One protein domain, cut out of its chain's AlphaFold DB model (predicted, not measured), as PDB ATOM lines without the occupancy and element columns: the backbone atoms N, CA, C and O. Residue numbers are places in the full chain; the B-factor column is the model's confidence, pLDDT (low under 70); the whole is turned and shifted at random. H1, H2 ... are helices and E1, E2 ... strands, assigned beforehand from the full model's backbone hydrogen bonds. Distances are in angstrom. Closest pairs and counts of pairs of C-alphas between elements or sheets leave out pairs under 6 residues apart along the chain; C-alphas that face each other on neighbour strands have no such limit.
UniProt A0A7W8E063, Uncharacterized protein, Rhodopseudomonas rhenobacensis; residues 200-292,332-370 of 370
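This is residues 200 to 292 and 332 to 370 of the 370 residues of an uncharacterized protein of Rhodopseudomonas rhenobacensis (UniProt A0A7W8E063). A small, loose body has helix H1 in its middle, with the two-stranded sheet of E1 and E2 over one side of it, H2 on the other, and H3 side by side with it. From this body the hairpin E3 and E4 reaches away as a long arm, and a tail without named elements, residues 343 to 370, loops beside the body and then trails off. The printed part has 132 residues with three named helices and four named strands, in the order E1 H1 E2 E3 E4 H2 H3; E1 and E2 are parallel, E3 and E4 antiparallel. The class is mixed, with 53 residues, under half, in named elements. The whole is loose, with a radius of gyration of the C-alphas of 17.7 A, and flat, spanning 52 by 51 by 23 A.

Start at E1, residues 203 to 206, and go on to H1, residues 210 to 221, and E2, residues 226 to 229: this is a strand-helix-strand unit, two parallel neighbour strands with a helix between them along the chain, and its crossover is right-handed. Look at N 205 and O 227, within hydrogen-bond range at 2.8 A. The closest C-alphas of H1 and E2, those of Ala 220 and Val 226, are 6.2 A apart. Next come E3, residues 241 to 249, and E4, residues 256 to 262, a hairpin with N 244 and O 259 at 2.8 A, within hydrogen-bond range. E3 bends by 53 degrees at residue 246, and both strands are apart from H1. H2, residues 276 to 283, is near H1, with 6 pairs of C-alphas within 10 A. H3, residues 334 to 342, touches H1 at a shallow tilt of 29 degrees, the same way; their closest C-alphas are those of Ile 210 and Ala 335, 6.2 A. In H1, H2 and H3 every O i to N i+4 pair is within hydrogen-bond range.

Find C-alpha 203 at (-64.345, -32.602, 35.746), where E1 begins; E1 measures 9.7 A and E2 9.9 A. H1 runs 16.2 A from C-alpha 210 at (-52.028, -41.981, 42.492). E3 measures 21.5 A, E4 19.6 A and H2 10.9 A. H3 runs 12.9 A and ends at C-alpha 342, (-50.046, -31.985, 35.227).

The C-alphas farthest apart, those of Val 200 and Thr 252, are 54.3 A apart. The links E2 to E3 and E4 to H2 are long. Residues 293 to 331 are not printed, and C-alphas 292 and 332 stand 11.4 A apart across this cut. The model's confidence is low, under 70, in residues 332 to 370.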
ATOM      1  N   VAL A 200     -63.996 -22.693  35.163       80.25
ATOM      2  CA  VAL A 200     -64.935 -23.655  34.580       80.25
ATOM      3  C   VAL A 200     -64.190 -24.910  34.117       80.25
ATOM      4  O   VAL A 200     -63.363 -24.862  33.202       80.25
ATOM      5  N   CYS A 201     -64.508 -26.053  34.731       86.25
ATOM      6  CA  CYS A 201     -63.968 -27.366  34.373       86.25
ATOM      7  C   CYS A 201     -65.080 -28.351  33.989       86.25
ATOM      8  O   CYS A 201     -66.212 -28.229  34.450       86.25
ATOM      9  N   ASP A 202     -64.741 -29.331  33.149       87.75
ATOM     10  CA  ASP A 202     -65.626 -30.450  32.810       87.75
ATOM     11  C   ASP A 202     -65.642 -31.483  33.950       87.75
ATOM     12  O   ASP A 202     -66.662 -32.115  34.221       87.75
ATOM     13  N   VAL A 203     -64.498 -31.663  34.628       90.75
ATOM     14  CA  VAL A 203     -64.345 -32.602  35.746       90.75
ATOM     15  C   VAL A 203     -63.494 -31.997  36.859       90.75
ATOM     16  O   VAL A 203     -62.364 -31.564  36.632       90.75
ATOM     17  N   ALA A 204     -64.000 -32.062  38.090       92.44
ATOM     18  CA  ALA A 204     -63.218 -31.825  39.297       92.44
ATOM     19  C   ALA A 204     -62.801 -33.165  39.923       92.44
ATOM     20  O   ALA A 204     -63.640 -34.002  40.258       92.44
ATOM     21  N   VAL A 205     -61.499 -33.366  40.105       94.62
ATOM     22  CA  VAL A 205     -60.921 -34.525  40.789       94.62
ATOM     23  C   VAL A 205     -60.477 -34.096  42.181       94.62
ATOM     24  O   VAL A 205     -59.567 -33.283  42.332       94.62
ATOM     25  N   VAL A 206     -61.102 -34.657  43.214       95.38
ATOM     26  CA  VAL A 206     -60.756 -34.372  44.612       95.38
ATOM     27  C   VAL A 206     -59.819 -35.462  45.137       95.38
ATOM     28  O   VAL A 206     -60.196 -36.628  45.234       95.38
ATOM     29  N   GLY A 207     -58.593 -35.068  45.477       94.75
ATOM     30  CA  GLY A 207     -57.500 -35.917  45.944       94.75
ATOM     31  C   GLY A 207     -56.435 -36.157  44.868       94.75
ATOM     32  O   GLY A 207     -56.676 -36.820  43.860       94.75
ATOM     33  N   ALA A 208     -55.206 -35.710  45.126       94.81
ATOM     34  CA  ALA A 208     -54.024 -35.929  44.293       94.81
ATOM     35  C   ALA A 208     -53.248 -37.195  44.703       94.81
ATOM     36  O   ALA A 208     -52.015 -37.238  44.670       94.81
ATOM     37  N   GLY A 209     -53.964 -38.253  45.091       93.38
ATOM     38  CA  GLY A 209     -53.403 -39.601  45.195       93.38
ATOM     39  C   GLY A 209     -53.078 -40.187  43.818       93.38
ATOM     40  O   GLY A 209     -53.510 -39.660  42.796       93.38
ATOM     41  N   ILE A 210     -52.368 -41.321  43.768       90.50
ATOM     42  CA  ILE A 210     -52.028 -41.981  42.492       90.50
ATOM     43  C   ILE A 210     -53.265 -42.250  41.617       90.50
ATOM     44  O   ILE A 210     -53.228 -41.994  40.419       90.50
ATOM     45  N   GLY A 211     -54.378 -42.689  42.213       92.25
ATOM     46  CA  GLY A 211     -55.632 -42.921  41.491       92.25
ATOM     47  C   GLY A 211     -56.239 -41.637  40.921       92.25
ATOM     48  O   GLY A 211     -56.574 -41.600  39.742       92.25
ATOM     49  N   GLY A 212     -56.320 -40.574  41.728       94.88
ATOM     50  CA  GLY A 212     -56.851 -39.278  41.295       94.88
ATOM     51  C   GLY A 212     -55.990 -38.625  40.213       94.88
ATOM     52  O   GLY A 212     -56.514 -38.180  39.199       94.88
ATOM     53  N   LEU A 213     -54.663 -38.656  40.362       94.62
ATOM     54  CA  LEU A 213     -53.735 -38.123  39.361       94.62
ATOM     55  C   LEU A 213     -53.814 -38.878  38.026       94.62
ATOM     56  O   LEU A 213     -53.802 -38.246  36.975       94.62
ATOM     57  N   ILE A 214     -53.922 -40.212  38.049       94.62
ATOM     58  CA  ILE A 214     -54.089 -41.006  36.822       94.62
ATOM     59  C   ILE A 214     -55.458 -40.749  36.182       94.62
ATOM     60  O   ILE A 214     -55.525 -40.585  34.965       94.62
ATOM     61  N   ALA A 215     -56.534 -40.667  36.971       94.75
ATOM     62  CA  ALA A 215     -57.858 -40.319  36.460       94.75
ATOM     63  C   ALA A 215     -57.849 -38.935  35.794       94.75
ATOM     64  O   ALA A 215     -58.280 -38.806  34.651       94.75
ATOM     65  N   ALA A 216     -57.283 -37.928  36.465       95.31
ATOM     66  CA  ALA A 216     -57.154 -36.579  35.931       95.31
ATOM     67  C   ALA A 216     -56.338 -36.547  34.632       95.31
ATOM     68  O   ALA A 216     -56.767 -35.936  33.657       95.31
ATOM     69  N   ALA A 217     -55.203 -37.254  34.591       94.62
ATOM     70  CA  ALA A 217     -54.361 -37.334  33.403       94.62
ATOM     71  C   ALA A 217     -55.075 -37.997  32.218       94.62
ATOM     72  O   ALA A 217     -54.982 -37.503  31.102       94.62
ATOM     73  N   LEU A 218     -55.816 -39.086  32.448       94.81
ATOM     74  CA  LEU A 218     -56.559 -39.780  31.391       94.81
ATOM     75  C   LEU A 218     -57.766 -38.975  30.886       94.81
ATOM     76  O   LEU A 218     -58.074 -39.023  29.698       94.81
ATOM     77  N   LEU A 219     -58.442 -38.233  31.766       93.00
ATOM     78  CA  LEU A 219     -59.531 -37.329  31.383       93.00
ATOM     79  C   LEU A 219     -58.997 -36.126  30.587       93.00
ATOM     80  O   LEU A 219     -59.589 -35.750  29.577       93.00
ATOM     81  N   ALA A 220     -57.845 -35.580  30.980       92.25
ATOM     82  CA  ALA A 220     -57.157 -34.533  30.226       92.25
ATOM     83  C   ALA A 220     -56.638 -35.039  28.864       92.25
ATOM     84  O   ALA A 220     -56.796 -34.348  27.861       92.25
ATOM     85  N   ASP A 221     -56.093 -36.263  28.799       90.81
ATOM     86  CA  ASP A 221     -55.716 -36.960  27.552       90.81
ATOM     87  C   ASP A 221     -56.925 -37.161  26.618       90.81
ATOM     88  O   ASP A 221     -56.799 -37.089  25.398       90.81
ATOM     89  N   ALA A 222     -58.124 -37.336  27.182       90.31
ATOM     90  CA  ALA A 222     -59.383 -37.381  26.436       90.31
ATOM     91  C   ALA A 222     -59.907 -35.991  26.002       90.31
ATOM     92  O   ALA A 222     -60.944 -35.911  25.343       90.31
ATOM     93  N   GLY A 223     -59.202 -34.905  26.336       89.38
ATOM     94  CA  GLY A 223     -59.531 -33.535  25.931       89.38
ATOM     95  C   GLY A 223     -60.472 -32.779  26.873       89.38
ATOM     96  O   GLY A 223     -60.994 -31.736  26.476       89.38
ATOM     97  N   LEU A 224     -60.702 -33.283  28.090       89.69
ATOM     98  CA  LEU A 224     -61.519 -32.612  29.104       89.69
ATOM     99  C   LEU A 224     -60.696 -31.590  29.897       89.69
ATOM    100  O   LEU A 224     -59.518 -31.804  30.193       89.69
ATOM    101  N   LYS A 225     -61.329 -30.487  30.296       89.38
ATOM    102  CA  LYS A 225     -60.785 -29.528  31.260       89.38
ATOM    103  C   LYS A 225     -60.935 -30.104  32.662       89.38
ATOM    104  O   LYS A 225     -62.047 -30.200  33.180       89.38
ATOM    105  N   VAL A 226     -59.819 -30.472  33.281       92.00
ATOM    106  CA  VAL A 226     -59.806 -31.109  34.601       92.00
ATOM    107  C   VAL A 226     -59.157 -30.197  35.634       92.00
ATOM    108  O   VAL A 226     -58.053 -29.705  35.411       92.00
ATOM    109  N   ILE A 227     -59.810 -30.023  36.781       93.38
ATOM    110  CA  ILE A 227     -59.209 -29.415  37.975       93.38
ATOM    111  C   ILE A 227     -58.915 -30.521  38.986       93.38
ATOM    112  O   ILE A 227     -59.751 -31.389  39.221       93.38
ATOM    113  N   VAL A 228     -57.730 -30.485  39.599       94.38
ATOM    114  CA  VAL A 228     -57.353 -31.396  40.687       94.38
ATOM    115  C   VAL A 228     -57.234 -30.603  41.982       94.38
ATOM    116  O   VAL A 228     -56.412 -29.695  42.081       94.38
ATOM    117  N   CYS A 229     -58.026 -30.970  42.984       93.81
ATOM    118  CA  CYS A 229     -58.019 -30.349  44.304       93.81
ATOM    119  C   CYS A 229     -57.362 -31.292  45.311       93.81
ATOM    120  O   CYS A 229     -57.801 -32.428  45.470       93.81
ATOM    121  N   GLU A 230     -56.342 -30.831  46.027       93.19
ATOM    122  CA  GLU A 230     -55.681 -31.596  47.085       93.19
ATOM    123  C   GLU A 230     -55.613 -30.750  48.355       93.19
ATOM    124  O   GLU A 230     -55.236 -29.581  48.311       93.19
ATOM    125  N   HIS A 231     -56.003 -31.347  49.480       93.50
ATOM    126  CA  HIS A 231     -55.951 -30.692  50.785       93.50
ATOM    127  C   HIS A 231     -54.522 -30.681  51.345       93.50
ATOM    128  O   HIS A 231     -54.128 -29.777  52.079       93.50
ATOM    129  N   HIS A 232     -53.728 -31.698  51.013       89.00
ATOM    130  CA  HIS A 232     -52.345 -31.805  51.435       89.00
ATOM    131  C   HIS A 232     -51.411 -30.887  50.627       89.00
ATOM    132  O   HIS A 232     -51.570 -30.668  49.432       89.00
ATOM    133  N   VAL A 233     -50.347 -30.397  51.262       88.06
ATOM    134  CA  VAL A 233     -49.380 -29.484  50.620       88.06
ATOM    135  C   VAL A 233     -48.488 -30.157  49.567       88.06
ATOM    136  O   VAL A 233     -47.758 -29.480  48.844       88.06
ATOM    137  N   VAL A 234     -48.505 -31.491  49.493       87.31
ATOM    138  CA  VAL A 234     -47.795 -32.269  48.470       87.31
ATOM    139  C   VAL A 234     -48.699 -33.345  47.872       87.31
ATOM    140  O   VAL A 234     -49.441 -33.984  48.623       87.31
ATOM    141  N   PRO A 235     -48.594 -33.600  46.554       89.50
ATOM    142  CA  PRO A 235     -49.341 -34.658  45.893       89.50
ATOM    143  C   PRO A 235     -48.779 -36.041  46.242       89.50
ATOM    144  O   PRO A 235     -47.609 -36.205  46.598       89.50
ATOM    145  N   GLY A 236     -49.617 -37.056  46.066       87.75
ATOM    146  CA  GLY A 236     -49.268 -38.466  46.195       87.75
ATOM    147  C   GLY A 236     -50.214 -39.255  47.087       87.75
ATOM    148  O   GLY A 236     -50.272 -40.475  46.946       87.75
ATOM    149  N   GLY A 237     -50.999 -38.606  47.953       88.31
ATOM    150  CA  GLY A 237     -51.871 -39.306  48.902       88.31
ATOM    151  C   GLY A 237     -51.077 -40.348  49.697       88.31
ATOM    152  O   GLY A 237     -49.994 -40.054  50.189       88.31
ATOM    153  N   PHE A 238     -51.531 -41.601  49.753       86.69
ATOM    154  CA  PHE A 238     -50.789 -42.690  50.415       86.69
ATOM    155  C   PHE A 238     -49.501 -43.140  49.682       86.69
ATOM    156  O   PHE A 238     -48.766 -43.994  50.177       86.69
ATOM    157  N   ALA A 239     -49.197 -42.550  48.526       88.88
ATOM    158  CA  ALA A 239     -47.964 -42.739  47.760       88.88
ATOM    159  C   ALA A 239     -47.050 -41.495  47.778       88.88
ATOM    160  O   ALA A 239     -46.162 -41.362  46.929       88.88
ATOM    161  N   HIS A 240     -47.280 -40.546  48.691       88.31
ATOM    162  CA  HIS A 240     -46.361 -39.426  48.868       88.31
ATOM    163  C   HIS A 240     -45.089 -39.872  49.602       88.31
ATOM    164  O   HIS A 240     -44.997 -40.957  50.175       88.31
ATOM    165  N   HIS A 241     -44.088 -38.999  49.580       87.25
ATOM    166  CA  HIS A 241     -42.857 -39.179  50.334       87.25
ATOM    167  C   HIS A 241     -42.537 -37.901  51.094       87.25
ATOM    168  O   HIS A 241     -42.899 -36.801  50.667       87.25
ATOM    169  N   TRP A 242     -41.775 -38.022  52.171       87.88
ATOM    170  CA  TRP A 242     -41.192 -36.877  52.858       87.88
ATOM    171  C   TRP A 242     -39.683 -37.027  52.973       87.88
ATOM    172  O   TRP A 242     -39.123 -38.122  53.025       87.88
ATOM    173  N   LEU A 243     -39.007 -35.881  53.002       89.75
ATOM    174  CA  LEU A 243     -37.566 -35.826  53.184       89.75
ATOM    175  C   LEU A 243     -37.237 -35.634  54.667       89.75
ATOM    176  O   LEU A 243     -37.888 -34.856  55.376       89.75
ATOM    177  N   ARG A 244     -36.203 -36.324  55.144       90.50
ATOM    178  CA  ARG A 244     -35.595 -36.098  56.459       90.50
ATOM    179  C   ARG A 244     -34.097 -35.945  56.304       90.50
ATOM    180  O   ARG A 244     -33.447 -36.725  55.619       90.50
ATOM    181  N   ARG A 245     -33.552 -34.916  56.945       91.31
ATOM    182  CA  ARG A 245     -32.107 -34.707  57.016       91.31
ATOM    183  C   ARG A 245     -31.565 -35.494  58.199       91.31
ATOM    184  O   ARG A 245     -32.111 -35.379  59.295       91.31
ATOM    185  N   ALA A 246     -30.512 -36.266  57.974       88.44
ATOM    186  CA  ALA A 246     -29.770 -36.872  59.067       88.44
ATOM    187  C   ALA A 246     -28.958 -35.797  59.799       88.44
ATOM    188  O   ALA A 246     -28.605 -34.766  59.219       88.44
ATOM    189  N   ARG A 247     -28.671 -36.042  61.080       88.06
ATOM    190  CA  ARG A 247     -27.748 -35.200  61.854       88.06
ATOM    191  C   ARG A 247     -26.306 -35.413  61.403       88.06
ATOM    192  O   ARG A 247     -25.537 -34.462  61.321       88.06
ATOM    193  N   GLU A 248     -25.980 -36.661  61.101       89.38
ATOM    194  CA  GLU A 248     -24.676 -37.070  60.607       89.38
ATOM    195  C   GLU A 248     -24.476 -36.649  59.150       89.38
ATOM    196  O   GLU A 248     -25.423 -36.464  58.373       89.38
ATOM    197  N   ARG A 249     -23.209 -36.474  58.795       90.62
ATOM    198  CA  ARG A 249     -22.773 -36.226  57.428       90.62
ATOM    199  C   ARG A 249     -22.219 -37.510  56.850       90.62
ATOM    200  O   ARG A 249     -21.778 -38.385  57.585       90.62
ATOM    201  N   ASP A 250     -22.253 -37.593  55.533       87.62
ATOM    202  CA  ASP A 250     -21.606 -38.669  54.811       87.62
ATOM    203  C   ASP A 250     -20.116 -38.712  55.215       87.62
ATOM    204  O   ASP A 250     -19.424 -37.699  55.077       87.62
ATOM    205  N   PRO A 251     -19.624 -39.831  55.769       86.75
ATOM    206  CA  PRO A 251     -18.280 -39.905  56.335       86.75
ATOM    207  C   PRO A 251     -17.178 -39.851  55.271       86.75
ATOM    208  O   PRO A 251     -16.026 -39.588  55.603       86.75
ATOM    209  N   THR A 252     -17.511 -40.082  53.999       89.69
ATOM    210  CA  THR A 252     -16.559 -40.067  52.884       89.69
ATOM    211  C   THR A 252     -16.548 -38.717  52.172       89.69
ATOM    212  O   THR A 252     -15.494 -38.229  51.781       89.69
ATOM    213  N   THR A 253     -17.714 -38.094  52.010       90.69
ATOM    214  CA  THR A 253     -17.884 -36.867  51.211       90.69
ATOM    215  C   THR A 253     -18.149 -35.615  52.054       90.69
ATOM    216  O   THR A 253     -18.122 -34.505  51.529       90.69
ATOM    217  N   GLY A 254     -18.419 -35.754  53.358       89.50
ATOM    218  CA  GLY A 254     -18.750 -34.650  54.276       89.50
ATOM    219  C   GLY A 254     -20.139 -34.039  54.048       89.50
ATOM    220  O   GLY A 254     -20.529 -33.036  54.660       89.50
ATOM    221  N   ASP A 255     -20.917 -34.630  53.155       91.06
ATOM    222  CA  ASP A 255     -22.173 -34.095  52.672       91.06
ATOM    223  C   ASP A 255     -23.340 -34.303  53.643       91.06
ATOM    224  O   ASP A 255     -23.374 -35.246  54.427       91.06
ATOM    225  N   LYS A 256     -24.358 -33.433  53.584       90.19
ATOM    226  CA  LYS A 256     -25.591 -33.648  54.363       90.19
ATOM    227  C   LYS A 256     -26.353 -34.852  53.809       90.19
ATOM    228  O   LYS A 256     -26.718 -34.857  52.632       90.19
ATOM    229  N   LEU A 257     -26.671 -35.807  54.677       89.81
ATOM    230  CA  LEU A 257     -27.501 -36.955  54.333       89.81
ATOM    231  C   LEU A 257     -28.981 -36.557  54.326       89.81
ATOM    232  O   LEU A 257     -29.496 -35.978  55.287       89.81
ATOM    233  N   VAL A 258     -29.672 -36.859  53.227       90.81
ATOM    234  CA  VAL A 258     -31.111 -36.624  53.072       90.81
ATOM    235  C   VAL A 258     -31.777 -37.930  52.677       90.81
ATOM    236  O   VAL A 258     -31.544 -38.451  51.590       90.81
ATOM    237  N   PHE A 259     -32.634 -38.427  53.555       89.56
ATOM    238  CA  PHE A 259     -33.419 -39.630  53.347       89.56
ATOM    239  C   PHE A 259     -34.803 -39.277  52.820       89.56
ATOM    240  O   PHE A 259     -35.404 -38.283  53.235       89.56
ATOM    241  N   ARG A 260     -35.300 -40.111  51.910       87.69
ATOM    242  CA  ARG A 260     -36.669 -40.085  51.408       87.69
ATOM    243  C   ARG A 260     -37.402 -41.264  52.027       87.69
ATOM    244  O   ARG A 260     -36.955 -42.393  51.875       87.69
ATOM    245  N   PHE A 261     -38.484 -40.973  52.728       88.12
ATOM    246  CA  PHE A 261     -39.354 -41.973  53.327       88.12
ATOM    247  C   PHE A 261     -40.691 -41.941  52.604       88.12
ATOM    248  O   PHE A 261     -41.265 -40.861  52.445       88.12
ATOM    249  N   ASP A 262     -41.154 -43.104  52.163       86.88
ATOM    250  CA  ASP A 262     -42.454 -43.270  51.517       86.88
ATOM    251  C   ASP A 262     -43.531 -43.560  52.571       86.88
ATOM    252  O   ASP A 262     -43.259 -44.199  53.590       86.88
ATOM    253  N   SER A 263     -44.761 -43.095  52.340       84.00
ATOM    254  CA  SER A 263     -45.868 -43.280  53.292       84.00
ATOM    255  C   SER A 263     -46.385 -44.710  53.406       84.00
ATOM    256  O   SER A 263     -46.971 -45.044  54.433       84.00
ATOM    257  N   GLY A 264     -46.189 -45.552  52.388       80.19
ATOM    258  CA  GLY A 264     -46.633 -46.948  52.468       80.19
ATOM    259  C   GLY A 264     -46.635 -47.754  51.170       80.19
ATOM    260  O   GLY A 264     -46.860 -48.960  51.219       80.19
ATOM    261  N   VAL A 265     -46.376 -47.144  50.010       82.12
ATOM    262  CA  VAL A 265     -46.148 -47.908  48.772       82.12
ATOM    263  C   VAL A 265     -44.686 -48.337  48.720       82.12
ATOM    264  O   VAL A 265     -43.805 -47.485  48.656       82.12
ATOM    265  N   HIS A 266     -44.448 -49.647  48.729       77.56
ATOM    266  CA  HIS A 266     -43.102 -50.223  48.675       77.56
ATOM    267  C   HIS A 266     -42.770 -50.801  47.296       77.56
ATOM    268  O   HIS A 266     -41.716 -50.488  46.755       77.56
ATOM    269  N   ASP A 267     -43.698 -51.552  46.693       85.69
ATOM    270  CA  ASP A 267     -43.496 -52.215  45.403       85.69
ATOM    271  C   ASP A 267     -44.694 -52.005  44.471       85.69
ATOM    272  O   ASP A 267     -45.841 -51.901  44.911       85.69
ATOM    273  N   ILE A 268     -44.430 -51.971  43.162       86.62
ATOM    274  CA  ILE A 268     -45.448 -51.807  42.119       86.62
ATOM    275  C   ILE A 268     -45.314 -52.959  41.122       86.62
ATOM    276  O   ILE A 268     -44.258 -53.164  40.521       86.62
ATOM    277  N   SER A 269     -46.398 -53.708  40.932       89.12
ATOM    278  CA  SER A 269     -46.500 -54.752  39.910       89.12
ATOM    279  C   SER A 269     -47.083 -54.192  38.607       89.12
ATOM    280  O   SER A 269     -47.661 -53.107  38.576       89.12
ATOM    281  N   GLY A 270     -46.939 -54.927  37.501       89.56
ATOM    282  CA  GLY A 270     -47.525 -54.519  36.220       89.56
ATOM    283  C   GLY A 270     -46.628 -53.650  35.334       89.56
ATOM    284  O   GLY A 270     -47.149 -53.016  34.415       89.56
ATOM    285  N   TRP A 271     -45.311 -53.620  35.585       91.38
ATOM    286  CA  TRP A 271     -44.324 -52.894  34.768       91.38
ATOM    287  C   TRP A 271     -43.691 -53.729  33.627       91.38
ATOM    288  O   TRP A 271     -42.874 -53.240  32.845       91.38
ATOM    289  N   GLN A 272     -44.053 -55.007  33.501       87.81
ATOM    290  CA  GLN A 272     -43.656 -55.842  32.362       87.81
ATOM    291  C   GLN A 272     -44.232 -55.307  31.030       87.81
ATOM    292  O   GLN A 272     -45.230 -54.583  31.060       87.81
ATOM    293  N   PRO A 273     -43.655 -55.648  29.859       87.31
ATOM    294  CA  PRO A 273     -44.256 -55.323  28.561       87.31
ATOM    295  C   PRO A 273     -45.723 -55.779  28.485       87.31
ATOM    296  O   PRO A 273     -46.034 -56.909  28.859       87.31
ATOM    297  N   GLY A 274     -46.627 -54.891  28.062       88.25
ATOM    298  CA  GLY A 274     -48.077 -55.148  28.050       88.25
ATOM    299  C   GLY A 274     -48.748 -55.172  29.434       88.25
ATOM    300  O   GLY A 274     -49.942 -55.444  29.539       88.25
ATOM    301  N   GLY A 275     -47.999 -54.906  30.509       89.56
ATOM    302  CA  GLY A 275     -48.515 -54.851  31.872       89.56
ATOM    303  C   GLY A 275     -49.425 -53.638  32.111       89.56
ATOM    304  O   GLY A 275     -49.235 -52.590  31.494       89.56
ATOM    305  N   PRO A 276     -50.400 -53.740  33.032       89.75
ATOM    306  CA  PRO A 276     -51.448 -52.732  33.196       89.75
ATOM    307  C   PRO A 276     -50.907 -51.348  33.575       89.75
ATOM    308  O   PRO A 276     -51.361 -50.346  33.031       89.75
ATOM    309  N   VAL A 277     -49.911 -51.279  34.465       90.88
ATOM    310  CA  VAL A 277     -49.314 -50.002  34.889       90.88
ATOM    311  C   VAL A 277     -48.472 -49.413  33.763       90.88
ATOM    312  O   VAL A 277     -48.626 -48.240  33.430       90.88
ATOM    313  N   ARG A 278     -47.619 -50.230  33.132       91.12
ATOM    314  CA  ARG A 278     -46.767 -49.774  32.031       91.12
ATOM    315  C   ARG A 278     -47.581 -49.228  30.859       91.12
ATOM    316  O   ARG A 278     -47.266 -48.144  30.384       91.12
ATOM    317  N   CYS A 279     -48.657 -49.906  30.463       93.19
ATOM    318  CA  CYS A 279     -49.533 -49.452  29.380       93.19
ATOM    319  C   CYS A 279     -50.140 -48.067  29.649       93.19
ATOM    320  O   CYS A 279     -50.206 -47.240  28.742       93.19
ATOM    321  N   VAL A 280     -50.562 -47.784  30.889       92.69
ATOM    322  CA  VAL A 280     -51.095 -46.459  31.255       92.69
ATOM    323  C   VAL A 280     -50.004 -45.391  31.173       92.69
ATOM    324  O   VAL A 280     -50.234 -44.320  30.622       92.69
ATOM    325  N   PHE A 281     -48.801 -45.683  31.669       92.12
ATOM    326  CA  PHE A 281     -47.681 -44.739  31.633       92.12
ATOM    327  C   PHE A 281     -47.179 -44.478  30.209       92.12
ATOM    328  O   PHE A 281     -46.809 -43.352  29.889       92.12
ATOM    329  N   GLU A 282     -47.166 -45.504  29.357       92.69
ATOM    330  CA  GLU A 282     -46.827 -45.380  27.937       92.69
ATOM    331  C   GLU A 282     -47.877 -44.550  27.195       92.69
ATOM    332  O   GLU A 282     -47.503 -43.639  26.460       92.69
ATOM    333  N   ARG A 283     -49.173 -44.791  27.445       92.25
ATOM    334  CA  ARG A 283     -50.265 -43.975  26.890       92.25
ATOM    335  C   ARG A 283     -50.120 -42.503  27.269       92.25
ATOM    336  O   ARG A 283     -50.253 -41.644  26.410       92.25
ATOM    337  N   LEU A 284     -49.821 -42.230  28.537       92.06
ATOM    338  CA  LEU A 284     -49.631 -40.872  29.048       92.06
ATOM    339  C   LEU A 284     -48.272 -40.258  28.659       92.06
ATOM    340  O   LEU A 284     -47.997 -39.120  29.021       92.06
ATOM    341  N   GLY A 285     -47.390 -40.991  27.967       91.62
ATOM    342  CA  GLY A 285     -46.073 -40.493  27.552       91.62
ATOM    343  C   GLY A 285     -45.059 -40.292  28.687       91.62
ATOM    344  O   GLY A 285     -43.976 -39.768  28.444       91.62
ATOM    345  N   ILE A 286     -45.367 -40.742  29.907       90.75
ATOM    346  CA  ILE A 286     -44.551 -40.541  31.121       90.75
ATOM    347  C   ILE A 286     -43.711 -41.768  31.499       90.75
ATOM    348  O   ILE A 286     -43.031 -41.780  32.525       90.75
ATOM    349  N   ALA A 287     -43.747 -42.838  30.698       88.56
ATOM    350  CA  ALA A 287     -43.013 -44.068  30.999       88.56
ATOM    351  C   ALA A 287     -41.491 -43.856  31.129       88.56
ATOM    352  O   ALA A 287     -40.840 -44.578  31.883       88.56
ATOM    353  N   GLY A 288     -40.937 -42.862  30.424       87.12
ATOM    354  CA  GLY A 288     -39.515 -42.503  30.472       87.12
ATOM    355  C   GLY A 288     -39.111 -41.609  31.650       87.12
ATOM    356  O   GLY A 288     -37.918 -41.457  31.911       87.12
ATOM    357  N   ASP A 289     -40.071 -41.052  32.391       86.62
ATOM    358  CA  ASP A 289     -39.792 -40.094  33.471       86.62
ATOM    359  C   ASP A 289     -39.297 -40.769  34.758       86.62
ATOM    360  O   ASP A 289     -38.843 -40.106  35.699       86.62
ATOM    361  N   LEU A 290     -39.386 -42.099  34.813       83.69
ATOM    362  CA  LEU A 290     -39.087 -42.901  35.988       83.69
ATOM    363  C   LEU A 290     -38.062 -43.979  35.671       83.69
ATOM    364  O   LEU A 290     -38.121 -44.661  34.651       83.69
ATOM    365  N   GLN A 291     -37.139 -44.168  36.609       84.44
ATOM    366  CA  GLN A 291     -36.200 -45.277  36.567       84.44
ATOM    367  C   GLN A 291     -36.670 -46.368  37.514       84.44
ATOM    368  O   GLN A 291     -36.623 -46.207  38.733       84.44
ATOM    369  N   TRP A 292     -37.104 -47.476  36.931       86.12
ATOM    370  CA  TRP A 292     -37.579 -48.640  37.660       86.12
ATOM    371  C   TRP A 292     -36.413 -49.539  38.052       86.12
ATOM    372  O   TRP A 292     -35.492 -49.754  37.266       86.12
ATOM    373  N   ARG A 332     -36.695 -38.616  41.765       48.31
ATOM    374  CA  ARG A 332     -38.061 -38.209  42.135       48.31
ATOM    375  C   ARG A 332     -38.950 -39.440  42.316       48.31
ATOM    376  O   ARG A 332     -38.697 -40.461  41.690       48.31
ATOM    377  N   GLY A 333     -39.976 -39.329  43.161       48.09
ATOM    378  CA  GLY A 333     -41.001 -40.368  43.317       48.09
ATOM    379  C   GLY A 333     -42.050 -40.335  42.197       48.09
ATOM    380  O   GLY A 333     -42.253 -39.292  41.577       48.09
ATOM    381  N   VAL A 334     -42.739 -41.460  41.983       50.62
ATOM    382  CA  VAL A 334     -43.735 -41.686  40.911       50.62
ATOM    383  C   VAL A 334     -44.829 -40.613  40.885       50.62
ATOM    384  O   VAL A 334     -45.050 -39.982  39.854       50.62
ATOM    385  N   ALA A 335     -45.449 -40.329  42.035       45.31
ATOM    386  CA  ALA A 335     -46.491 -39.305  42.148       45.31
ATOM    387  C   ALA A 335     -45.985 -37.895  41.795       45.31
ATOM    388  O   ALA A 335     -46.699 -37.113  41.175       45.31
ATOM    389  N   ALA A 336     -44.729 -37.587  42.133       53.19
ATOM    390  CA  ALA A 336     -44.108 -36.307  41.802       53.19
ATOM    391  C   ALA A 336     -43.726 -36.198  40.315       53.19
ATOM    392  O   ALA A 336     -43.602 -35.084  39.813       53.19
ATOM    393  N   GLY A 337     -43.527 -37.321  39.617       54.03
ATOM    394  CA  GLY A 337     -43.379 -37.353  38.159       54.03
ATOM    395  C   GLY A 337     -44.695 -37.003  37.465       54.03
ATOM    396  O   GLY A 337     -44.742 -36.051  36.691       54.03
ATOM    397  N   ILE A 338     -45.778 -37.694  37.841       53.25
ATOM    398  CA  ILE A 338     -47.124 -37.485  37.279       53.25
ATOM    399  C   ILE A 338     -47.625 -36.061  37.556       53.25
ATOM    400  O   ILE A 338     -48.035 -35.361  36.636       53.25
ATOM    401  N   ALA A 339     -47.530 -35.590  38.804       51.16
ATOM    402  CA  ALA A 339     -47.996 -34.254  39.182       51.16
ATOM    403  C   ALA A 339     -47.274 -33.127  38.425       51.16
ATOM    404  O   ALA A 339     -47.848 -32.072  38.190       51.16
ATOM    405  N   ARG A 340     -46.020 -33.335  38.010       52.44
ATOM    406  CA  ARG A 340     -45.249 -32.334  37.261       52.44
ATOM    407  C   ARG A 340     -45.633 -32.268  35.785       52.44
ATOM    408  O   ARG A 340     -45.454 -31.226  35.171       52.44
ATOM    409  N   HIS A 341     -46.125 -33.372  35.228       49.31
ATOM    410  CA  HIS A 341     -46.712 -33.384  33.890       49.31
ATOM    411  C   HIS A 341     -48.079 -32.679  33.876       49.31
ATOM    412  O   HIS A 341     -48.500 -32.177  32.841       49.31
ATOM    413  N   LEU A 342     -48.737 -32.612  35.041       40.75
ATOM    414  CA  LEU A 342     -50.046 -31.985  35.227       40.75
ATOM    415  C   LEU A 342     -49.981 -30.517  35.702       40.75
ATOM    416  O   LEU A 342     -50.936 -29.781  35.475       40.75
ATOM    417  N   CYS A 343     -48.887 -30.072  36.339       36.91
ATOM    418  CA  CYS A 343     -48.788 -28.740  36.956       36.91
ATOM    419  C   CYS A 343     -47.528 -27.953  36.525       36.91
ATOM    420  O   CYS A 343     -46.402 -28.398  36.773       36.91
ATOM    421  N   ASP A 344     -47.710 -26.740  35.976       36.09
ATOM    422  CA  ASP A 344     -46.648 -25.722  35.826       36.09
ATOM    423  C   ASP A 344     -46.270 -25.151  37.218       36.09
ATOM    424  O   ASP A 344     -47.163 -24.743  37.964       36.09
ATOM    425  N   PRO A 345     -44.985 -25.115  37.636       31.92
ATOM    426  CA  PRO A 345     -44.588 -24.729  38.996       31.92
ATOM    427  C   PRO A 345     -44.718 -23.242  39.376       31.92
ATOM    428  O   PRO A 345     -44.199 -22.863  40.430       31.92
ATOM    429  N   ARG A 346     -45.323 -22.369  38.564       28.94
ATOM    430  CA  ARG A 346     -45.451 -20.945  38.921       28.94
ATOM    431  C   ARG A 346     -46.717 -20.738  39.748       28.94
ATOM    432  O   ARG A 346     -47.823 -20.884  39.252       28.94
ATOM    433  N   GLY A 347     -46.521 -20.470  41.038       30.27
ATOM    434  CA  GLY A 347     -47.592 -20.325  42.019       30.27
ATOM    435  C   GLY A 347     -48.631 -19.262  41.658       30.27
ATOM    436  O   GLY A 347     -48.304 -18.231  41.075       30.27
ATOM    437  N   GLY A 348     -49.865 -19.528  42.094       29.30
ATOM    438  CA  GLY A 348     -51.026 -18.654  41.951       29.30
ATOM    439  C   GLY A 348     -51.894 -19.056  40.761       29.30
ATOM    440  O   GLY A 348     -51.613 -18.653  39.643       29.30
ATOM    441  N   VAL A 349     -52.969 -19.803  41.034       30.09
ATOM    442  CA  VAL A 349     -53.962 -20.318  40.067       30.09
ATOM    443  C   VAL A 349     -53.432 -21.464  39.190       30.09
ATOM    444  O   VAL A 349     -52.481 -21.336  38.427       30.09
ATOM    445  N   ILE A 350     -54.055 -22.634  39.349       33.91
ATOM    446  CA  ILE A 350     -53.716 -23.889  38.667       33.91
ATOM    447  C   ILE A 350     -54.022 -23.717  37.169       33.91
ATOM    448  O   ILE A 350     -55.174 -23.765  36.750       33.91
ATOM    449  N   GLY A 351     -52.982 -23.434  36.380       27.97
ATOM    450  CA  GLY A 351     -53.067 -23.132  34.951       27.97
ATOM    451  C   GLY A 351     -53.368 -24.344  34.061       27.97
ATOM    452  O   GLY A 351     -53.031 -25.483  34.380       27.97
ATOM    453  N   ARG A 352     -54.003 -24.060  32.916       29.83
ATOM    454  CA  ARG A 352     -54.452 -24.996  31.868       29.83
ATOM    455  C   ARG A 352     -53.408 -26.057  31.491       29.83
ATOM    456  O   ARG A 352     -52.296 -25.729  31.083       29.83
ATOM    457  N   CYS A 353     -53.832 -27.320  31.482       33.50
ATOM    458  CA  CYS A 353     -53.086 -28.432  30.899       33.50
ATOM    459  C   CYS A 353     -53.387 -28.558  29.394       33.50
ATOM    460  O   CYS A 353     -54.543 -28.689  28.999       33.50
ATOM    461  N   THR A 354     -52.352 -28.558  28.552       30.88
ATOM    462  CA  THR A 354     -52.437 -28.999  27.148       30.88
ATOM    463  C   THR A 354     -51.479 -30.173  26.963       30.88
ATOM    464  O   THR A 354     -50.267 -29.991  26.874       30.88
ATOM    465  N   VAL A 355     -52.011 -31.397  26.950       35.84
ATOM    466  CA  VAL A 355     -51.235 -32.595  26.594       35.84
ATOM    467  C   VAL A 355     -51.198 -32.679  25.062       35.84
ATOM    468  O   VAL A 355     -52.257 -32.640  24.432       35.84
ATOM    469  N   PRO A 356     -50.018 -32.746  24.415       28.31
ATOM    470  CA  PRO A 356     -49.942 -32.852  22.964       28.31
ATOM    471  C   PRO A 356     -50.538 -34.184  22.488       28.31
ATOM    472  O   PRO A 356     -50.041 -35.258  22.820       28.31
ATOM    473  N   LEU A 357     -51.586 -34.093  21.665       31.02
ATOM    474  CA  LEU A 357     -52.262 -35.217  21.016       31.02
ATOM    475  C   LEU A 357     -51.260 -36.078  20.229       31.02
ATOM    476  O   LEU A 357     -50.810 -35.698  19.146       31.02
ATOM    477  N   ARG A 358     -50.951 -37.280  20.724       34.81
ATOM    478  CA  ARG A 358     -50.382 -38.360  19.906       34.81
ATOM    479  C   ARG A 358     -51.387 -39.502  19.843       34.81
ATOM    480  O   ARG A 358     -51.810 -40.020  20.869       34.81
ATOM    481  N   ARG A 359     -51.786 -39.885  18.624       29.94
ATOM    482  CA  ARG A 359     -52.684 -41.027  18.390       29.94
ATOM    483  C   ARG A 359     -52.085 -42.297  19.024       29.94
ATOM    484  O   ARG A 359     -50.915 -42.579  18.758       29.94
ATOM    485  N   PRO A 360     -52.849 -43.066  19.816       34.16
ATOM    486  CA  PRO A 360     -52.328 -44.257  20.476       34.16
ATOM    487  C   PRO A 360     -52.178 -45.427  19.486       34.16
ATOM    488  O   PRO A 360     -53.051 -45.622  18.636       34.16
ATOM    489  N   PRO A 361     -51.125 -46.258  19.600       31.06
ATOM    490  CA  PRO A 361     -51.150 -47.605  19.049       31.06
ATOM    491  C   PRO A 361     -52.126 -48.478  19.858       31.06
ATOM    492  O   PRO A 361     -52.253 -48.352  21.075       31.06
ATOM    493  N   VAL A 362     -52.846 -49.358  19.167       34.53
ATOM    494  CA  VAL A 362     -53.846 -50.272  19.738       34.53
ATOM    495  C   VAL A 362     -53.149 -51.302  20.644       34.53
ATOM    496  O   VAL A 362     -52.580 -52.272  20.157       34.53
ATOM    497  N   CYS A 363     -53.187 -51.111  21.968       32.53
ATOM    498  CA  CYS A 363     -52.521 -51.981  22.959       32.53
ATOM    499  C   CYS A 363     -53.279 -53.282  23.307       32.53
ATOM    500  O   CYS A 363     -52.998 -53.904  24.330       32.53
ATOM    501  N   CYS A 364     -54.237 -53.723  22.491       27.94
ATOM    502  CA  CYS A 364     -55.036 -54.917  22.776       27.94
ATOM    503  C   CYS A 364     -54.813 -56.017  21.732       27.94
ATOM    504  O   CYS A 364     -55.708 -56.341  20.958       27.94
ATOM    505  N   ALA A 365     -53.630 -56.628  21.745       26.58
ATOM    506  CA  ALA A 365     -53.437 -57.970  21.205       26.58
ATOM    507  C   ALA A 365     -52.714 -58.819  22.267       26.58
ATOM    508  O   ALA A 365     -51.618 -58.445  22.691       26.58
ATOM    509  N   PRO A 366     -53.307 -59.923  22.754       28.36
ATOM    510  CA  PRO A 366     -52.626 -60.814  23.683       28.36
ATOM    511  C   PRO A 366     -51.465 -61.505  22.956       28.36
ATOM    512  O   PRO A 366     -51.675 -62.197  21.961       28.36
ATOM    513  N   ALA A 367     -50.238 -61.315  23.446       28.80
ATOM    514  CA  ALA A 367     -49.092 -62.089  22.985       28.80
ATOM    515  C   ALA A 367     -49.250 -63.561  23.423       28.80
ATOM    516  O   ALA A 367     -49.714 -63.814  24.542       28.80
ATOM    517  N   PRO A 368     -48.888 -64.542  22.576       27.42
ATOM    518  CA  PRO A 368     -48.884 -65.943  22.971       27.42
ATOM    519  C   PRO A 368     -47.844 -66.162  24.076       27.42
ATOM    520  O   PRO A 368     -46.711 -65.697  23.974       27.42
ATOM    521  N   PHE A 369     -48.244 -66.864  25.137       31.34
ATOM    522  CA  PHE A 369     -47.328 -67.354  26.164       31.34
ATOM    523  C   PHE A 369     -46.321 -68.309  25.505       31.34
ATOM    524  O   PHE A 369     -46.719 -69.369  25.022       31.34
ATOM    525  N   SER A 370     -45.050 -67.907  25.459       31.89
ATOM    526  CA  SER A 370     -43.901 -68.762  25.136       31.89
ATOM    527  C   SER A 370     -43.331 -69.401  26.390       31.89
ATOM    528  O   SER A 370     -43.133 -68.626  27.359       31.89
TER     529      SER A 370